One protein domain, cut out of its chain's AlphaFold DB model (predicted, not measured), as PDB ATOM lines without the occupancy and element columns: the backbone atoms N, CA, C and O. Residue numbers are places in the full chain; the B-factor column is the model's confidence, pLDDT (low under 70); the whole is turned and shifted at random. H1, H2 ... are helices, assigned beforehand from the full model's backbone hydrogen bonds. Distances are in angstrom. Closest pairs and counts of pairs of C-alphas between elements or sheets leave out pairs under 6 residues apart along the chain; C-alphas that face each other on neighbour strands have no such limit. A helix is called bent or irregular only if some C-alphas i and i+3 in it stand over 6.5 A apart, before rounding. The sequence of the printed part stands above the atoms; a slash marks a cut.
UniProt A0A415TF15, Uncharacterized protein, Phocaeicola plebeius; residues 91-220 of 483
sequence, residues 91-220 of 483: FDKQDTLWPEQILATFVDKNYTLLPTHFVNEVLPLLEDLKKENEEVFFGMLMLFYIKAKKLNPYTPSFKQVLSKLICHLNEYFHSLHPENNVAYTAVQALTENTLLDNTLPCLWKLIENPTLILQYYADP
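What this domain is: This is residues 91 to 220 of the 483 residues of an uncharacterized protein of Phocaeicola plebeius (UniProt A0A415TF15). Three helices, H5, H6 and H8, lie side by side as an up-and-down bundle, each running against the one before; H4 crosses H8, and H1 runs alongside H4. From H4, H3 and H2 lead away to one end of the longest axis, and short H7 packs on H5 at the other. The 130 printed residues have eight named helices, H1 to H8 in chain order, and no named strand: all helix, compact, with a radius of gyration of the C-alphas of 14.8 A, spanning 44 by 32 by 32 A.

How they stand to each other: H1, residues 98 to 107, touches H4, residues 134 to 148, at a shallow tilt of 9 degrees; closest are C-alphas 99 and 145, 5.8 A. H2, residues 116 to 121, and H3, residues 123 to 132, meet only through their link. H3 touches residues 136 to 138 of H4 alone; closest are C-alphas 130 and 137, 5.2 A. H5, residues 158 to 176, and H6, residues 181 to 191, form a helical hairpin at 7 degrees; closest are C-alphas 163 and 191, 5.5 A. H7, residues 193 to 198, touches residues 159 to 163 of H5 alone; closest are C-alphas 159 and 196, 5.9 A. H8, residues 204 to 218, touches H4 at a steep tilt of 63 degrees; closest are C-alphas 142 and 207, 5.8 A. Every O i to N i+4 pair is within hydrogen-bond range in H1 to H5, against 5 of 7 in H6, 1 of 2 in H7 and 6 of 11 in H8.

Where its parts are: H1 begins at C-alpha 98 (13.561, 20.261, 165.772); H8 ends at C-alpha 218 (27.994, 27.883, 157.304). H5 measures 27.3 A. H8 is only just irregular: C-alphas 206 and 209 are 6.9 A apart.

The domain as a whole: The farthest C-alphas, His 117 and Thr 194, are 45.4 A apart. The printed part has no cut; residue 194 alone has pLDDT under 70.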
ATOM      1  N   PHE A  91       7.376  17.565 158.574       83.88
ATOM      2  CA  PHE A  91       8.555  17.619 159.436       83.88
ATOM      3  C   PHE A  91       8.302  16.864 160.745       83.88
ATOM      4  O   PHE A  91       7.222  17.002 161.329       83.88
ATOM      5  N   ASP A  92       9.293  16.111 161.225       79.81
ATOM      6  CA  ASP A  92       9.242  15.545 162.572       79.81
ATOM      7  C   ASP A  92       9.463  16.663 163.599       79.81
ATOM      8  O   ASP A  92      10.524  17.276 163.667       79.81
ATOM      9  N   LYS A  93       8.411  16.969 164.361       84.75
ATOM     10  CA  LYS A  93       8.403  18.017 165.391       84.75
ATOM     11  C   LYS A  93       8.297  17.431 166.802       84.75
ATOM     12  O   LYS A  93       7.928  18.156 167.726       84.75
ATOM     13  N   GLN A  94       8.521  16.122 166.969       82.94
ATOM     14  CA  GLN A  94       8.478  15.476 168.285       82.94
ATOM     15  C   GLN A  94       9.717  15.801 169.126       82.94
ATOM     16  O   GLN A  94       9.606  15.920 170.347       82.94
ATOM     17  N   ASP A  95      10.871  15.986 168.483       84.56
ATOM     18  CA  ASP A  95      12.107  16.410 169.139       84.56
ATOM     19  C   ASP A  95      12.025  17.882 169.563       84.56
ATOM     20  O   ASP A  95      11.684  18.751 168.771       84.56
ATOM     21  N   THR A  96      12.385  18.204 170.804       87.12
ATOM     22  CA  THR A  96      12.455  19.590 171.293       87.12
ATOM     23  C   THR A  96      13.468  20.474 170.551       87.12
ATOM     24  O   THR A  96      13.320  21.703 170.568       87.12
ATOM     25  N   LEU A  97      14.462  19.862 169.898       91.38
ATOM     26  CA  LEU A  97      15.506  20.512 169.104       91.38
ATOM     27  C   LEU A  97      15.181  20.571 167.601       91.38
ATOM     28  O   LEU A  97      16.033  20.957 166.805       91.38
ATOM     29  N   TRP A  98      13.953  20.229 167.187       91.94
ATOM     30  CA  TRP A  98      13.561  20.261 165.772       91.94
ATOM     31  C   TRP A  98      13.844  21.612 165.067       91.94
ATOM     32  O   TRP A  98      14.239  21.588 163.899       91.94
ATOM     33  N   PRO A  99      13.698  22.800 165.703       93.88
ATOM     34  CA  PRO A  99      14.057  24.060 165.055       93.88
ATOM     35  C   PRO A  99      15.567  24.197 164.839       93.88
ATOM     36  O   PRO A  99      15.979  24.661 163.782       93.88
ATOM     37  N   GLU A 100      16.383  23.788 165.811       95.75
ATOM     38  CA  GLU A 100      17.844  23.778 165.724       95.75
ATOM     39  C   GLU A 100      18.332  22.807 164.641       95.75
ATOM     40  O   GLU A 100      19.214  23.150 163.859       95.75
ATOM     41  N   GLN A 101      17.707  21.633 164.526       93.38
ATOM     42  CA  GLN A 101      18.001  20.654 163.475       93.38
ATOM     43  C   GLN A 101      17.720  21.208 162.075       93.38
ATOM     44  O   GLN A 101      18.487  20.952 161.146       93.38
ATOM     45  N   ILE A 102      16.654  22.002 161.916       93.81
ATOM     46  CA  ILE A 102      16.384  22.702 160.653       93.81
ATOM     47  C   ILE A 102      17.500  23.701 160.348       93.81
ATOM     48  O   ILE A 102      17.975  23.726 159.217       93.81
ATOM     49  N   LEU A 103      17.940  24.500 161.328       95.56
ATOM     50  CA  LEU A 103      19.053  25.432 161.123       95.56
ATOM     51  C   LEU A 103      20.337  24.686 160.723       95.56
ATOM     52  O   LEU A 103      20.922  25.021 159.695       95.56
ATOM     53  N   ALA A 104      20.716  23.641 161.469       93.81
ATOM     54  CA  ALA A 104      21.888  22.806 161.185       93.81
ATOM     55  C   ALA A 104      21.853  22.208 159.782       93.81
ATOM     56  O   ALA A 104      22.829  22.283 159.052       93.81
ATOM     57  N   THR A 105      20.695  21.717 159.346       92.50
ATOM     58  CA  THR A 105      20.534  21.154 158.002       92.50
ATOM     59  C   THR A 105      20.960  22.131 156.893       92.50
ATOM     60  O   THR A 105      21.599  21.717 155.925       92.50
ATOM     61  N   PHE A 106      20.628  23.420 157.022       93.44
ATOM     62  CA  PHE A 106      21.004  24.446 156.039       93.44
ATOM     63  C   PHE A 106      22.429  24.976 156.216       93.44
ATOM     64  O   PHE A 106      23.054  25.363 155.229       93.44
ATOM     65  N   VAL A 107      22.940  24.991 157.447       91.75
ATOM     66  CA  VAL A 107      24.338  25.333 157.743       91.75
ATOM     67  C   VAL A 107      25.274  24.260 157.166       91.75
ATOM     68  O   VAL A 107      26.150  24.577 156.366       91.75
ATOM     69  N   ASP A 108      24.985  22.988 157.437       89.12
ATOM     70  CA  ASP A 108      25.800  21.826 157.047       89.12
ATOM     71  C   ASP A 108      25.614  21.404 155.591       89.12
ATOM     72  O   ASP A 108      26.348  20.553 155.081       89.12
ATOM     73  N   LYS A 109      24.574  21.933 154.937       89.31
ATOM     74  CA  LYS A 109      24.080  21.469 153.631       89.31
ATOM     75  C   LYS A 109      23.767  19.963 153.632       89.31
ATOM     76  O   LYS A 109      23.930  19.274 152.623       89.31
ATOM     77  N   ASN A 110      23.308  19.436 154.771       88.00
ATOM     78  CA  ASN A 110      22.955  18.028 154.951       88.00
ATOM     79  C   ASN A 110      21.437  17.839 155.039       88.00
ATOM     80  O   ASN A 110      20.839  17.815 156.111       88.00
ATOM     81  N   TYR A 111      20.812  17.628 153.884       90.69
ATOM     82  CA  TYR A 111      19.354  17.588 153.734       90.69
ATOM     83  C   TYR A 111      18.705  16.224 154.013       90.69
ATOM     84  O   TYR A 111      17.524  16.036 153.725       90.69
ATOM     85  N   THR A 112      19.452  15.264 154.563       86.88
ATOM     86  CA  THR A 112      18.983  13.878 154.760       86.88
ATOM     87  C   THR A 112      17.787  13.756 155.704       86.88
ATOM     88  O   THR A 112      16.987  12.833 155.558       86.88
ATOM     89  N   LEU A 113      17.639  14.699 156.637       84.38
ATOM     90  CA  LEU A 113      16.547  14.742 157.612       84.38
ATOM     91  C   LEU A 113      15.300  15.486 157.101       84.38
ATOM     92  O   LEU A 113      14.270  15.499 157.775       84.38
ATOM     93  N   LEU A 114      15.362  16.106 155.915       90.06
ATOM     94  CA  LEU A 114      14.230  16.841 155.353       90.06
ATOM     95  C   LEU A 114      13.265  15.908 154.601       90.06
ATOM     96  O   LEU A 114      13.695  14.949 153.952       90.06
ATOM     97  N   PRO A 115      11.951  16.208 154.590       91.50
ATOM     98  CA  PRO A 115      10.992  15.460 153.782       91.50
ATOM     99  C   PRO A 115      11.380  15.459 152.296       91.50
ATOM    100  O   PRO A 115      11.644  16.515 151.725       91.50
ATOM    101  N   THR A 116      11.327  14.305 151.624       91.44
ATOM    102  CA  THR A 116      11.757  14.170 150.215       91.44
ATOM    103  C   THR A 116      11.066  15.157 149.269       91.44
ATOM    104  O   THR A 116      11.702  15.724 148.386       91.44
ATOM    105  N   HIS A 117       9.771  15.422 149.471       91.81
ATOM    106  CA  HIS A 117       9.048  16.425 148.683       91.81
ATOM    107  C   HIS A 117       9.551  17.851 148.931       91.81
ATOM    108  O   HIS A 117       9.636  18.635 147.994       91.81
ATOM    109  N   PHE A 118       9.938  18.178 150.165       93.50
ATOM    110  CA  PHE A 118      10.532  19.475 150.478       93.50
ATOM    111  C   PHE A 118      11.883  19.636 149.769       93.50
ATOM    112  O   PHE A 118      12.128  20.664 149.142       93.50
ATOM    113  N   VAL A 119      12.725  18.599 149.801       93.06
ATOM    114  CA  VAL A 119      14.023  18.589 149.103       93.06
ATOM    115  C   VAL A 119      13.847  18.764 147.594       93.06
ATOM    116  O   VAL A 119      14.580  19.522 146.974       93.06
ATOM    117  N   ASN A 120      12.856  18.114 146.990       92.56
ATOM    118  CA  ASN A 120      12.673  18.186 145.540       92.56
ATOM    119  C   ASN A 120      12.014  19.493 145.068       92.56
ATOM    120  O   ASN A 120      12.322  19.968 143.979       92.56
ATOM    121  N   GLU A 121      11.084  20.055 145.847       93.38
ATOM    122  CA  GLU A 121      10.243  21.180 145.406       93.38
ATOM    123  C   GLU A 121      10.685  22.536 145.972       93.38
ATOM    124  O   GLU A 121      10.466  23.564 145.335       93.38
ATOM    125  N   VAL A 122      11.267  22.559 147.174       93.75
ATOM    126  CA  VAL A 122      11.536  23.796 147.927       93.75
ATOM    127  C   VAL A 122      13.024  24.094 148.022       93.75
ATOM    128  O   VAL A 122      13.408  25.246 147.850       93.75
ATOM    129  N   LEU A 123      13.863  23.087 148.281       94.56
ATOM    130  CA  LEU A 123      15.301  23.298 148.465       94.56
ATOM    131  C   LEU A 123      15.968  24.055 147.299       94.56
ATOM    132  O   LEU A 123      16.721  24.975 147.599       94.56
ATOM    133  N   PRO A 124      15.668  23.789 146.009       95.06
ATOM    134  CA  PRO A 124      16.260  24.566 144.917       95.06
ATOM    135  C   PRO A 124      15.975  26.071 145.025       95.06
ATOM    136  O   PRO A 124      16.866  26.880 144.816       95.06
ATOM    137  N   LEU A 125      14.762  26.447 145.449       94.62
ATOM    138  CA  LEU A 125      14.375  27.850 145.642       94.62
ATOM    139  C   LEU A 125      15.120  28.501 146.816       94.62
ATOM    140  O   LEU A 125      15.342  29.708 146.824       94.62
ATOM    141  N   LEU A 126      15.453  27.708 147.835       94.81
ATOM    142  CA  LEU A 126      16.205  28.152 149.005       94.81
ATOM    143  C   LEU A 126      17.692  28.332 148.687       94.81
ATOM    144  O   LEU A 126      18.287  29.303 149.145       94.81
ATOM    145  N   GLU A 127      18.266  27.441 147.879       93.81
ATOM    146  CA  GLU A 127      19.635  27.569 147.366       93.81
ATOM    147  C   GLU A 127      19.774  28.779 146.434       93.81
ATOM    148  O   GLU A 127      20.728  29.545 146.563       93.81
ATOM    149  N   ASP A 128      18.791  29.006 145.554       94.44
ATOM    150  CA  ASP A 128      18.746  30.206 144.713       94.44
ATOM    151  C   ASP A 128      18.668  31.475 145.577       94.44
ATOM    152  O   ASP A 128      19.450  32.400 145.371       94.44
ATOM    153  N   LEU A 129      17.811  31.495 146.609       94.00
ATOM    154  CA  LEU A 129      17.726  32.622 147.547       94.00
ATOM    155  C   LEU A 129      19.055  32.872 148.267       94.00
ATOM    156  O   LEU A 129      19.478  34.020 148.355       94.00
ATOM    157  N   LYS A 130      19.716  31.820 148.767       93.50
ATOM    158  CA  LYS A 130      21.017  31.945 149.437       93.50
ATOM    159  C   LYS A 130      22.070  32.530 148.498       93.50
ATOM    160  O   LYS A 130      22.849  33.378 148.912       93.50
ATOM    161  N   LYS A 131      22.077  32.094 147.237       91.31
ATOM    162  CA  LYS A 131      23.006  32.584 146.217       91.31
ATOM    163  C   LYS A 131      22.730  34.035 145.812       91.31
ATOM    164  O   LYS A 131      23.670  34.760 145.506       91.31
ATOM    165  N   GLU A 132      21.462  34.436 145.753       92.44
ATOM    166  CA  GLU A 132      21.056  35.798 145.395       92.44
ATOM    167  C   GLU A 132      21.287  36.795 146.534       92.44
ATOM    168  O   GLU A 132      21.764  37.900 146.287       92.44
ATOM    169  N   ASN A 133      20.926  36.428 147.767       91.19
ATOM    170  CA  ASN A 133      21.109  37.257 148.952       91.19
ATOM    171  C   ASN A 133      21.215  36.377 150.212       91.19
ATOM    172  O   ASN A 133      20.217  35.922 150.786       91.19
ATOM    173  N   GLU A 134      22.454  36.152 150.646       90.81
ATOM    174  CA  GLU A 134      22.779  35.291 151.780       90.81
ATOM    175  C   GLU A 134      22.281  35.858 153.121       90.81
ATOM    176  O   GLU A 134      21.792  35.104 153.969       90.81
ATOM    177  N   GLU A 135      22.307  37.182 153.295       90.50
ATOM    178  CA  GLU A 135      21.796  37.845 154.500       90.50
ATOM    179  C   GLU A 135      20.287  37.640 154.658       90.50
ATOM    180  O   GLU A 135      19.802  37.273 155.733       90.50
ATOM    181  N   VAL A 136      19.528  37.783 153.566       94.69
ATOM    182  CA  VAL A 136      18.084  37.522 153.556       94.69
ATOM    183  C   VAL A 136      17.795  36.056 153.866       94.69
ATOM    184  O   VAL A 136      16.855  35.758 154.612       94.69
ATOM    185  N   PHE A 137      18.589  35.134 153.318       96.50
ATOM    186  CA  PHE A 137      18.442  33.704 153.567       96.50
ATOM    187  C   PHE A 137      18.640  33.354 155.049       96.50
ATOM    188  O   PHE A 137      17.764  32.730 155.659       96.50
ATOM    189  N   PHE A 138      19.744  33.780 155.664       96.25
ATOM    190  CA  PHE A 138      19.996  33.468 157.072       96.25
ATOM    191  C   PHE A 138      19.085  34.250 158.023       96.25
ATOM    192  O   PHE A 138      18.578  33.673 158.990       96.25
ATOM    193  N   GLY A 139      18.770  35.512 157.717       97.00
ATOM    194  CA  GLY A 139      17.802  36.300 158.479       97.00
ATOM    195  C   GLY A 139      16.407  35.664 158.472       97.00
ATOM    196  O   GLY A 139      15.720  35.628 159.500       97.00
ATOM    197  N   MET A 140      15.995  35.082 157.339       97.19
ATOM    198  CA  MET A 140      14.759  34.304 157.225       97.19
ATOM    199  C   MET A 140      14.770  33.090 158.163       97.19
ATOM    200  O   MET A 140      13.793  32.877 158.892       97.19
ATOM    201  N   LEU A 141      15.847  32.295 158.149       97.31
ATOM    202  CA  LEU A 141      15.992  31.115 159.007       97.31
ATOM    203  C   LEU A 141      15.965  31.490 160.493       97.31
ATOM    204  O   LEU A 141      15.271  30.848 161.287       97.31
ATOM    205  N   MET A 142      16.644  32.573 160.866       97.50
ATOM    206  CA  MET A 142      16.685  33.053 162.244       97.50
ATOM    207  C   MET A 142      15.312  33.554 162.722       97.50
ATOM    208  O   MET A 142      14.848  33.191 163.806       97.50
ATOM    209  N   LEU A 143      14.582  34.308 161.891       96.81
ATOM    210  CA  LEU A 143      13.210  34.724 162.208       96.81
ATOM    211  C   LEU A 143      12.250  33.529 162.314       96.81
ATOM    212  O   LEU A 143      11.369  33.510 163.181       96.81
ATOM    213  N   PHE A 144      12.413  32.518 161.461       95.44
ATOM    214  CA  PHE A 144      11.690  31.256 161.594       95.44
ATOM    215  C   PHE A 144      11.961  30.602 162.958       95.44
ATOM    216  O   PHE A 144      11.008  30.268 163.668       95.44
ATOM    217  N   TYR A 145      13.230  30.484 163.351       96.06
ATOM    218  CA  TYR A 145      13.638  29.877 164.616       96.06
ATOM    219  C   TYR A 145      13.033  30.601 165.826       96.06
ATOM    220  O   TYR A 145      12.393  29.978 166.678       96.06
ATOM    221  N   ILE A 146      13.137  31.932 165.861       95.50
ATOM    222  CA  ILE A 146      12.571  32.781 166.920       95.50
ATOM    223  C   ILE A 146      11.062  32.549 167.070       95.50
ATOM    224  O   ILE A 146      10.556  32.418 168.191       95.50
ATOM    225  N   LYS A 147      10.335  32.455 165.948       92.94
ATOM    226  CA  LYS A 147       8.893  32.166 165.944       92.94
ATOM    227  C   LYS A 147       8.589  30.741 166.402       92.94
ATOM    228  O   LYS A 147       7.679  30.560 167.211       92.94
ATOM    229  N   ALA A 148       9.346  29.749 165.935       92.62
ATOM    230  CA  ALA A 148       9.180  28.349 166.316       92.62
ATOM    231  C   ALA A 148       9.396  28.137 167.827       92.62
ATOM    232  O   ALA A 148       8.601  27.454 168.476       92.62
ATOM    233  N   LYS A 149      10.403  28.804 168.405       93.19
ATOM    234  CA  LYS A 149      10.693  28.812 169.850       93.19
ATOM    235  C   LYS A 149       9.823  29.777 170.659       93.19
ATOM    236  O   LYS A 149       9.884  29.766 171.886       93.19
ATOM    237  N   LYS A 150       8.979  30.582 169.999       92.81
ATOM    238  CA  LYS A 150       8.071  31.564 170.620       92.81
ATOM    239  C   LYS A 150       8.800  32.570 171.522       92.81
ATOM    240  O   LYS A 150       8.280  32.955 172.571       92.81
ATOM    241  N   LEU A 151       9.998  32.998 171.124       93.31
ATOM    242  CA  LEU A 151      10.763  33.978 171.895       93.31
ATOM    243  C   LEU A 151      10.097  35.353 171.786       93.31
ATOM    244  O   LEU A 151       9.724  35.795 170.699       93.31
ATOM    245  N   ASN A 152       9.934  36.029 172.923       90.19
ATOM    246  CA  ASN A 152       9.308  37.346 172.979       90.19
ATOM    247  C   ASN A 152      10.351  38.429 173.312       90.19
ATOM    248  O   ASN A 152      10.825  38.474 174.451       90.19
ATOM    249  N   PRO A 153      10.669  39.334 172.369       90.31
ATOM    250  CA  PRO A 153      11.629  40.410 172.601       90.31
ATOM    251  C   PRO A 153      11.080  41.531 173.494       90.31
ATOM    252  O   PRO A 153      11.837  42.307 174.062       90.31
ATOM    253  N   TYR A 154       9.759  41.634 173.646       92.06
ATOM    254  CA  TYR A 154       9.107  42.758 174.321       92.06
ATOM    255  C   TYR A 154       8.914  42.503 175.815       92.06
ATOM    256  O   TYR A 154       7.823  42.681 176.359       92.06
ATOM    257  N   THR A 155       9.980  42.045 176.471       87.19
ATOM    258  CA  THR A 155      10.005  41.749 177.905       87.19
ATOM    259  C   THR A 155      11.051  42.616 178.610       87.19
ATOM    260  O   THR A 155      12.069  42.951 178.004       87.19
ATOM    261  N   PRO A 156      10.864  42.956 179.901       81.88
ATOM    262  CA  PRO A 156      11.898  43.643 180.684       81.88
ATOM    263  C   PRO A 156      13.228  42.872 180.754       81.88
ATOM    264  O   PRO A 156      14.273  43.458 181.000       81.88
ATOM    265  N   SER A 157      13.191  41.559 180.513       88.62
ATOM    266  CA  SER A 157      14.339  40.652 180.490       88.62
ATOM    267  C   SER A 157      14.954  40.466 179.095       88.62
ATOM    268  O   SER A 157      15.644  39.473 178.884       88.62
ATOM    269  N   PHE A 158      14.714  41.368 178.135       91.62
ATOM    270  CA  PHE A 158      15.201  41.241 176.751       91.62
ATOM    271  C   PHE A 158      16.683  40.847 176.654       91.62
ATOM    272  O   PHE A 158      17.007  39.890 175.960       91.62
ATOM    273  N   LYS A 159      17.565  41.502 177.422       90.81
ATOM    274  CA  LYS A 159      19.010  41.207 177.437       90.81
ATOM    275  C   LYS A 159      19.308  39.750 177.795       90.81
ATOM    276  O   LYS A 159      20.107  39.096 177.139       90.81
ATOM    277  N   GLN A 160      18.603  39.214 178.794       90.31
ATOM    278  CA  GLN A 160      18.729  37.809 179.189       90.31
ATOM    279  C   GLN A 160      18.182  36.867 178.116       90.31
ATOM    280  O   GLN A 160      18.711  35.775 177.946       90.31
ATOM    281  N   VAL A 161      17.120  37.262 177.407       92.44
ATOM    282  CA  VAL A 161      16.568  36.478 176.291       92.44
ATOM    283  C   VAL A 161      17.563  36.426 175.132       92.44
ATOM    284  O   VAL A 161      17.823  35.338 174.629       92.44
ATOM    285  N   LEU A 162      18.143  37.566 174.748       93.06
ATOM    286  CA  LEU A 162      19.135  37.656 173.675       93.06
ATOM    287  C   LEU A 162      20.421  36.894 174.025       93.06
ATOM    288  O   LEU A 162      20.859  36.060 173.242       93.06
ATOM    289  N   SER A 163      20.972  37.100 175.224       91.69
ATOM    290  CA  SER A 163      22.155  36.372 175.700       91.69
ATOM    291  C   SER A 163      21.925  34.857 175.710       91.69
ATOM    292  O   SER A 163      22.708  34.118 175.123       91.69
ATOM    293  N   LYS A 164      20.801  34.381 176.270       92.44
ATOM    294  CA  LYS A 164      20.466  32.946 176.269       92.44
ATOM    295  C   LYS A 164      20.290  32.380 174.865       92.44
ATOM    296  O   LYS A 164      20.666  31.239 174.641       92.44
ATOM    297  N   LEU A 165      19.701  33.149 173.947       94.81
ATOM    298  CA  LEU A 165      19.563  32.753 172.547       94.81
ATOM    299  C   LEU A 165      20.938  32.542 171.901       94.81
ATOM    300  O   LEU A 165      21.152  31.499 171.289       94.81
ATOM    301  N   ILE A 166      21.852  33.503 172.069       93.69
ATOM    302  CA  ILE A 166      23.209  33.438 171.515       93.69
ATOM    303  C   ILE A 166      23.977  32.258 172.119       93.69
ATOM    304  O   ILE A 166      24.477  31.430 171.363       93.69
ATOM    305  N   CYS A 167      24.019  32.131 173.452       91.88
ATOM    306  CA  CYS A 167      24.716  31.029 174.121       91.88
ATOM    307  C   CYS A 167      24.173  29.667 173.680       91.88
ATOM    308  O   CYS A 167      24.946  28.815 173.266       91.88
ATOM    309  N   HIS A 168      22.847  29.483 173.700       94.62
ATOM    310  CA  HIS A 168      22.217  28.208 173.345       94.62
ATOM    311  C   HIS A 168      22.513  27.791 171.904       94.62
ATOM    312  O   HIS A 168      22.876  26.644 171.661       94.62
ATOM    313  N   LEU A 169      22.363  28.707 170.939       95.69
ATOM    314  CA  LEU A 169      22.659  28.388 169.542       95.69
ATOM    315  C   LEU A 169      24.152  28.128 169.331       95.69
ATOM    316  O   LEU A 169      24.495  27.184 168.628       95.69
ATOM    317  N   ASN A 170      25.028  28.917 169.955       93.44
ATOM    318  CA  ASN A 170      26.468  28.724 169.828       93.44
ATOM    319  C   ASN A 170      26.926  27.388 170.435       93.44
ATOM    320  O   ASN A 170      27.687  26.666 169.806       93.44
ATOM    321  N   GLU A 171      26.418  27.020 171.615       94.12
ATOM    322  CA  GLU A 171      26.667  25.713 172.242       94.12
ATOM    323  C   GLU A 171      26.148  24.562 171.373       94.12
ATOM    324  O   GLU A 171      26.840  23.562 171.195       94.12
ATOM    325  N   TYR A 172      24.949  24.709 170.798       95.62
ATOM    326  CA  TYR A 172      24.379  23.708 169.903       95.62
ATOM    327  C   TYR A 172      25.250  23.506 168.657       95.62
ATOM    328  O   TYR A 172      25.661  22.380 168.385       95.62
ATOM    329  N   PHE A 173      25.590  24.575 167.932       94.19
ATOM    330  CA  PHE A 173      26.427  24.470 166.735       94.19
ATOM    331  C   PHE A 173      27.847  24.005 167.055       94.19
ATOM    332  O   PHE A 173      28.376  23.162 166.340       94.19
ATOM    333  N   HIS A 174      28.441  24.447 168.163       92.50
ATOM    334  CA  HIS A 174      29.754  23.960 168.583       92.50
ATOM    335  C   HIS A 174      29.736  22.477 168.974       92.50
ATOM    336  O   HIS A 174      30.712  21.774 168.753       92.50
ATOM    337  N   SER A 175      28.620  21.960 169.501       93.44
ATOM    338  CA  SER A 175      28.491  20.518 169.759       93.44
ATOM    339  C   SER A 175      28.464  19.676 168.477       93.44
ATOM    340  O   SER A 175      28.843  18.506 168.512       93.44
ATOM    341  N   LEU A 176      28.023  20.266 167.358       90.88
ATOM    342  CA  LEU A 176      28.037  19.647 166.031       90.88
ATOM    343  C   LEU A 176      29.372  19.859 165.307       90.88
ATOM    344  O   LEU A 176      29.790  18.985 164.552       90.88
ATOM    345  N   HIS A 177      30.027  20.993 165.571       89.50
ATOM    346  CA  HIS A 177      31.286  21.414 164.958       89.50
ATOM    347  C   HIS A 177      32.337  21.788 166.018       89.50
ATOM    348  O   HIS A 177      32.728  22.964 166.117       89.50
ATOM    349  N   PRO A 178      32.784  20.833 166.856       87.88
ATOM    350  CA  PRO A 178      33.787  21.105 167.885       87.88
ATOM    351  C   PRO A 178      35.115  21.595 167.291       87.88
ATOM    352  O   PRO A 178      35.863  22.312 167.954       87.88
ATOM    353  N   GLU A 179      35.384  21.266 166.026       83.75
ATOM    354  CA  GLU A 179      36.545  21.708 165.262       83.75
ATOM    355  C   GLU A 179      36.561  23.218 164.982       83.75
ATOM    356  O   GLU A 179      37.632  23.784 164.763       83.75
ATOM    357  N   ASN A 180      35.400  23.888 164.992       83.19
ATOM    358  CA  ASN A 180      35.262  25.310 164.665       83.19
ATOM    359  C   ASN A 180      35.297  26.189 165.927       83.19
ATOM    360  O   ASN A 180      34.362  26.928 166.251       83.19
ATOM    361  N   ASN A 181      36.393  26.093 166.680       77.00
ATOM    362  CA  ASN A 181      36.565  26.858 167.916       77.00
ATOM    363  C   ASN A 181      36.672  28.379 167.666       77.00
ATOM    364  O   ASN A 181      36.362  29.184 168.550       77.00
ATOM    365  N   VAL A 182      37.072  28.784 166.455       75.69
ATOM    366  CA  VAL A 182      37.129  30.196 166.053       75.69
ATOM    367  C   VAL A 182      35.725  30.797 165.991       75.69
ATOM    368  O   VAL A 182      35.492  31.819 166.638       75.69
ATOM    369  N   ALA A 183      34.774  30.147 165.307       81.44
ATOM    370  CA  ALA A 183      33.374  30.581 165.289       81.44
ATOM    371  C   ALA A 183      32.785  30.643 166.701       81.44
ATOM    372  O   ALA A 183      32.176  31.648 167.071       81.44
ATOM    373  N   TYR A 184      33.023  29.606 167.510       82.94
ATOM    374  CA  TYR A 184      32.544  29.561 168.889       82.94
ATOM    375  C   TYR A 184      33.007  30.781 169.692       82.94
ATOM    376  O   TYR A 184      32.185  31.477 170.294       82.94
ATOM    377  N   THR A 185      34.307  31.079 169.643       76.50
ATOM    378  CA  THR A 185      34.908  32.214 170.356       76.50
ATOM    379  C   THR A 185      34.393  33.553 169.827       76.50
ATOM    380  O   THR A 185      34.012  34.424 170.610       76.50
ATOM    381  N   ALA A 186      34.323  33.714 168.502       77.00
ATOM    382  CA  ALA A 186      33.849  34.942 167.867       77.00
ATOM    383  C   ALA A 186      32.387  35.251 168.228       77.00
ATOM    384  O   ALA A 186      32.046  36.387 168.554       77.00
ATOM    385  N   VAL A 187      31.526  34.232 168.239       82.81
ATOM    386  CA  VAL A 187      30.115  34.370 168.615       82.81
ATOM    387  C   VAL A 187      29.948  34.660 170.108       82.81
ATOM    388  O   VAL A 187      29.049  35.420 170.474       82.81
ATOM    389  N   GLN A 188      30.797  34.113 170.986       80.38
ATOM    390  CA  GLN A 188      30.725  34.425 172.420       80.38
ATOM    391  C   GLN A 188      30.893  35.922 172.705       80.38
ATOM    392  O   GLN A 188      30.207  36.444 173.587       80.38
ATOM    393  N   ALA A 189      31.702  36.637 171.917       75.62
ATOM    394  CA  ALA A 189      31.869  38.085 172.057       75.62
ATOM    395  C   ALA A 189      30.550  38.867 171.885       75.62
ATOM    396  O   ALA A 189      30.396  39.946 172.449       75.62
ATOM    397  N   LEU A 190      29.543  38.314 171.194       80.25
ATOM    398  CA  LEU A 190      28.216  38.935 171.055       80.25
ATOM    399  C   LEU A 190      27.412  38.965 172.369       80.25
ATOM    400  O   LEU A 190      26.361  39.605 172.435       80.25
ATOM    401  N   THR A 191      27.873  38.260 173.406       81.25
ATOM    402  CA  THR A 191      27.220  38.206 174.725       81.25
ATOM    403  C   THR A 191      27.760  39.226 175.725       81.25
ATOM    404  O   THR A 191      27.273  39.290 176.853       81.25
ATOM    405  N   GLU A 192      28.716  40.057 175.310       74.88
ATOM    406  CA  GLU A 192      29.283  41.113 176.141       74.88
ATOM    407  C   GLU A 192      28.235  42.114 176.627       74.88
ATOM    408  O   GLU A 192      27.386  42.591 175.866       74.88
ATOM    409  N   ASN A 193      28.336  42.501 177.901       73.94
ATOM    410  CA  ASN A 193      27.382  43.426 178.516       73.94
ATOM    411  C   ASN A 193      27.331  44.771 177.781       73.94
ATOM    412  O   ASN A 193      26.256  45.337 177.628       73.94
ATOM    413  N   THR A 194      28.465  45.257 177.273       68.81
ATOM    414  CA  THR A 194      28.549  46.512 176.511       68.81
ATOM    415  C   THR A 194      27.709  46.478 175.231       68.81
ATOM    416  O   THR A 194      27.037  47.460 174.912       68.81
ATOM    417  N   LEU A 195      27.680  45.346 174.523       73.56
ATOM    418  CA  LEU A 195      26.856  45.158 173.326       73.56
ATOM    419  C   LEU A 195      25.380  44.966 173.695       73.56
ATOM    420  O   LEU A 195      24.493  45.615 173.131       73.56
ATOM    421  N   LEU A 196      25.101  44.120 174.688       82.44
ATOM    422  CA  LEU A 196      23.733  43.839 175.129       82.44
ATOM    423  C   LEU A 196      23.048  45.070 175.740       82.44
ATOM    424  O   LEU A 196      21.832  45.231 175.602       82.44
ATOM    425  N   ASP A 197      23.803  45.951 176.399       79.56
ATOM    426  CA  ASP A 197      23.271  47.144 177.056       79.56
ATOM    427  C   ASP A 197      22.807  48.217 176.076       79.56
ATOM    428  O   ASP A 197      21.808  48.887 176.349       79.56
ATOM    429  N   ASN A 198      23.470  48.311 174.924       79.31
ATOM    430  CA  ASN A 198      23.148  49.253 173.855       79.31
ATOM    431  C   ASN A 198      22.101  48.714 172.864       79.31
ATOM    432  O   ASN A 198      21.640  49.440 171.983       79.31
ATOM    433  N   THR A 199      21.679  47.454 173.009       85.62
ATOM    434  CA  THR A 199      20.729  46.824 172.088       85.62
ATOM    435  C   THR A 199      19.276  47.131 172.467       85.62
ATOM    436  O   THR A 199      18.802  46.794 173.556       85.62
ATOM    437  N   LEU A 200      18.525  47.733 171.538       89.00
ATOM    438  CA  LEU A 200      17.103  48.035 171.730       89.00
ATOM    439  C   LEU A 200      16.239  46.757 171.789       89.00
ATOM    440  O   LEU A 200      16.414  45.855 170.968       89.00
ATOM    441  N   PRO A 201      15.240  46.689 172.690       91.19
ATOM    442  CA  PRO A 201      14.366  45.528 172.810       91.19
ATOM    443  C   PRO A 201      13.349  45.464 171.663       91.19
ATOM    444  O   PRO A 201      12.271  46.065 171.722       91.19
ATOM    445  N   CYS A 202      13.665  44.706 170.614       93.31
ATOM    446  CA  CYS A 202      12.742  44.427 169.516       93.31
ATOM    447  C   CYS A 202      13.023  43.085 168.826       93.31
ATOM    448  O   CYS A 202      14.018  42.420 169.106       93.31
ATOM    449  N   LEU A 203      12.106  42.658 167.953       94.56
ATOM    450  CA  LEU A 203      12.227  41.387 167.238       94.56
ATOM    451  C   LEU A 203      13.396  41.412 166.256       94.56
ATOM    452  O   LEU A 203      14.110  40.421 166.173       94.56
ATOM    453  N   TRP A 204      13.629  42.543 165.583       94.12
ATOM    454  CA  TRP A 204      14.783  42.696 164.693       94.12
ATOM    455  C   TRP A 204      16.112  42.436 165.413       94.12
ATOM    456  O   TRP A 204      16.935  41.677 164.920       94.12
ATOM    457  N   LYS A 205      16.285  42.951 166.635       92.62
ATOM    458  CA  LYS A 205      17.512  42.733 167.414       92.62
ATOM    459  C   LYS A 205      17.659  41.314 167.993       92.62
ATOM    460  O   LYS A 205      18.735  40.971 168.463       92.62
ATOM    461  N   LEU A 206      16.623  40.467 167.931       93.25
ATOM    462  CA  LEU A 206      16.782  39.016 168.133       93.25
ATOM    463  C   LEU A 206      17.231  38.285 166.860       93.25
ATOM    464  O   LEU A 206      17.604  37.124 166.954       93.25
ATOM    465  N   ILE A 207      17.156  38.926 165.691       94.50
ATOM    466  CA  ILE A 207      17.531  38.349 164.394       94.50
ATOM    467  C   ILE A 207      18.949  38.781 164.026       94.50
ATOM    468  O   ILE A 207      19.773  37.923 163.743       94.50
ATOM    469  N   GLU A 208      19.223  40.084 164.067       89.88
ATOM    470  CA  GLU A 208      20.446  40.723 163.562       89.88
ATOM    471  C   GLU A 208      21.730  40.029 164.050       89.88
ATOM    472  O   GLU A 208      22.386  39.346 163.270       89.88
ATOM    473  N   ASN A 209      22.040  40.095 165.350       83.94
ATOM    474  CA  ASN A 209      23.263  39.475 165.875       83.94
ATOM    475  C   ASN A 209      23.233  37.938 165.811       83.94
ATOM    476  O   ASN A 209      24.233  37.346 165.415       83.94
ATOM    477  N   PRO A 210      22.125  37.248 166.159       91.19
ATOM    478  CA  PRO A 210      22.103  35.787 166.090       91.19
ATOM    479  C   PRO A 210      22.225  35.212 164.672       91.19
ATOM    480  O   PRO A 210      22.618  34.058 164.529       91.19
ATOM    481  N   THR A 211      21.935  35.990 163.621       93.25
ATOM    482  CA  THR A 211      22.151  35.574 162.222       93.25
ATOM    483  C   THR A 211      23.630  35.315 161.932       93.25
ATOM    484  O   THR A 211      23.937  34.344 161.238       93.25
ATOM    485  N   LEU A 212      24.537  36.081 162.553       89.31
ATOM    486  CA  LEU A 212      25.985  35.884 162.428       89.31
ATOM    487  C   LEU A 212      26.407  34.471 162.841       89.31
ATOM    488  O   LEU A 212      27.312  33.909 162.238       89.31
ATOM    489  N   ILE A 213      25.728  33.864 163.824       92.50
ATOM    490  CA  ILE A 213      26.005  32.486 164.257       92.50
ATOM    491  C   ILE A 213      25.861  31.536 163.067       92.50
ATOM    492  O   ILE A 213      26.747  30.731 162.811       92.50
ATOM    493  N   LEU A 214      24.775  31.659 162.300       93.50
ATOM    494  CA  LEU A 214      24.553  30.797 161.139       93.50
ATOM    495  C   LEU A 214      25.624  31.009 160.068       93.50
ATOM    496  O   LEU A 214      26.088  30.033 159.494       93.50
ATOM    497  N   GLN A 215      26.028  32.257 159.829       90.62
ATOM    498  CA  GLN A 215      27.057  32.589 158.843       90.62
ATOM    499  C   GLN A 215      28.429  32.028 159.244       90.62
ATOM    500  O   GLN A 215      29.061  31.352 158.436       90.62
ATOM    501  N   TYR A 216      28.836  32.198 160.507       86.88
ATOM    502  CA  TYR A 216      30.102  31.679 161.039       86.88
ATOM    503  C   TYR A 216      30.246  30.157 160.914       86.88
ATOM    504  O   TYR A 216      31.345  29.664 160.671       86.88
ATOM    505  N   TYR A 217      29.159  29.406 161.106       89.25
ATOM    506  CA  TYR A 217      29.200  27.948 160.972       89.25
ATOM    507  C   TYR A 217      28.949  27.469 159.534       89.25
ATOM    508  O   TYR A 217      29.352  26.359 159.196       89.25
ATOM    509  N   ALA A 218      28.311  28.274 158.679       88.81
ATOM    510  CA  ALA A 218      27.994  27.883 157.304       88.81
ATOM    511  C   ALA A 218      29.112  28.179 156.297       88.81
ATOM    512  O   ALA A 218      29.149  27.537 155.242       88.81
ATOM    513  N   ASP A 219      29.978  29.152 156.589       83.06
ATOM    514  CA  ASP A 219      31.106  29.519 155.738       83.06
ATOM    515  C   ASP A 219      32.417  29.630 156.550       83.06
ATOM    516  O   ASP A 219      32.573  30.566 157.339       83.06
ATOM    517  N   PRO A 220      33.387  28.714 156.332       72.56
ATOM    518  CA  PRO A 220      34.724  28.784 156.924       72.56
ATOM    519  C   PRO A 220      35.435  30.125 156.710       72.56
ATOM    520  O   PRO A 220      36.251  30.543 157.528       72.56
TER     521      PRO A 220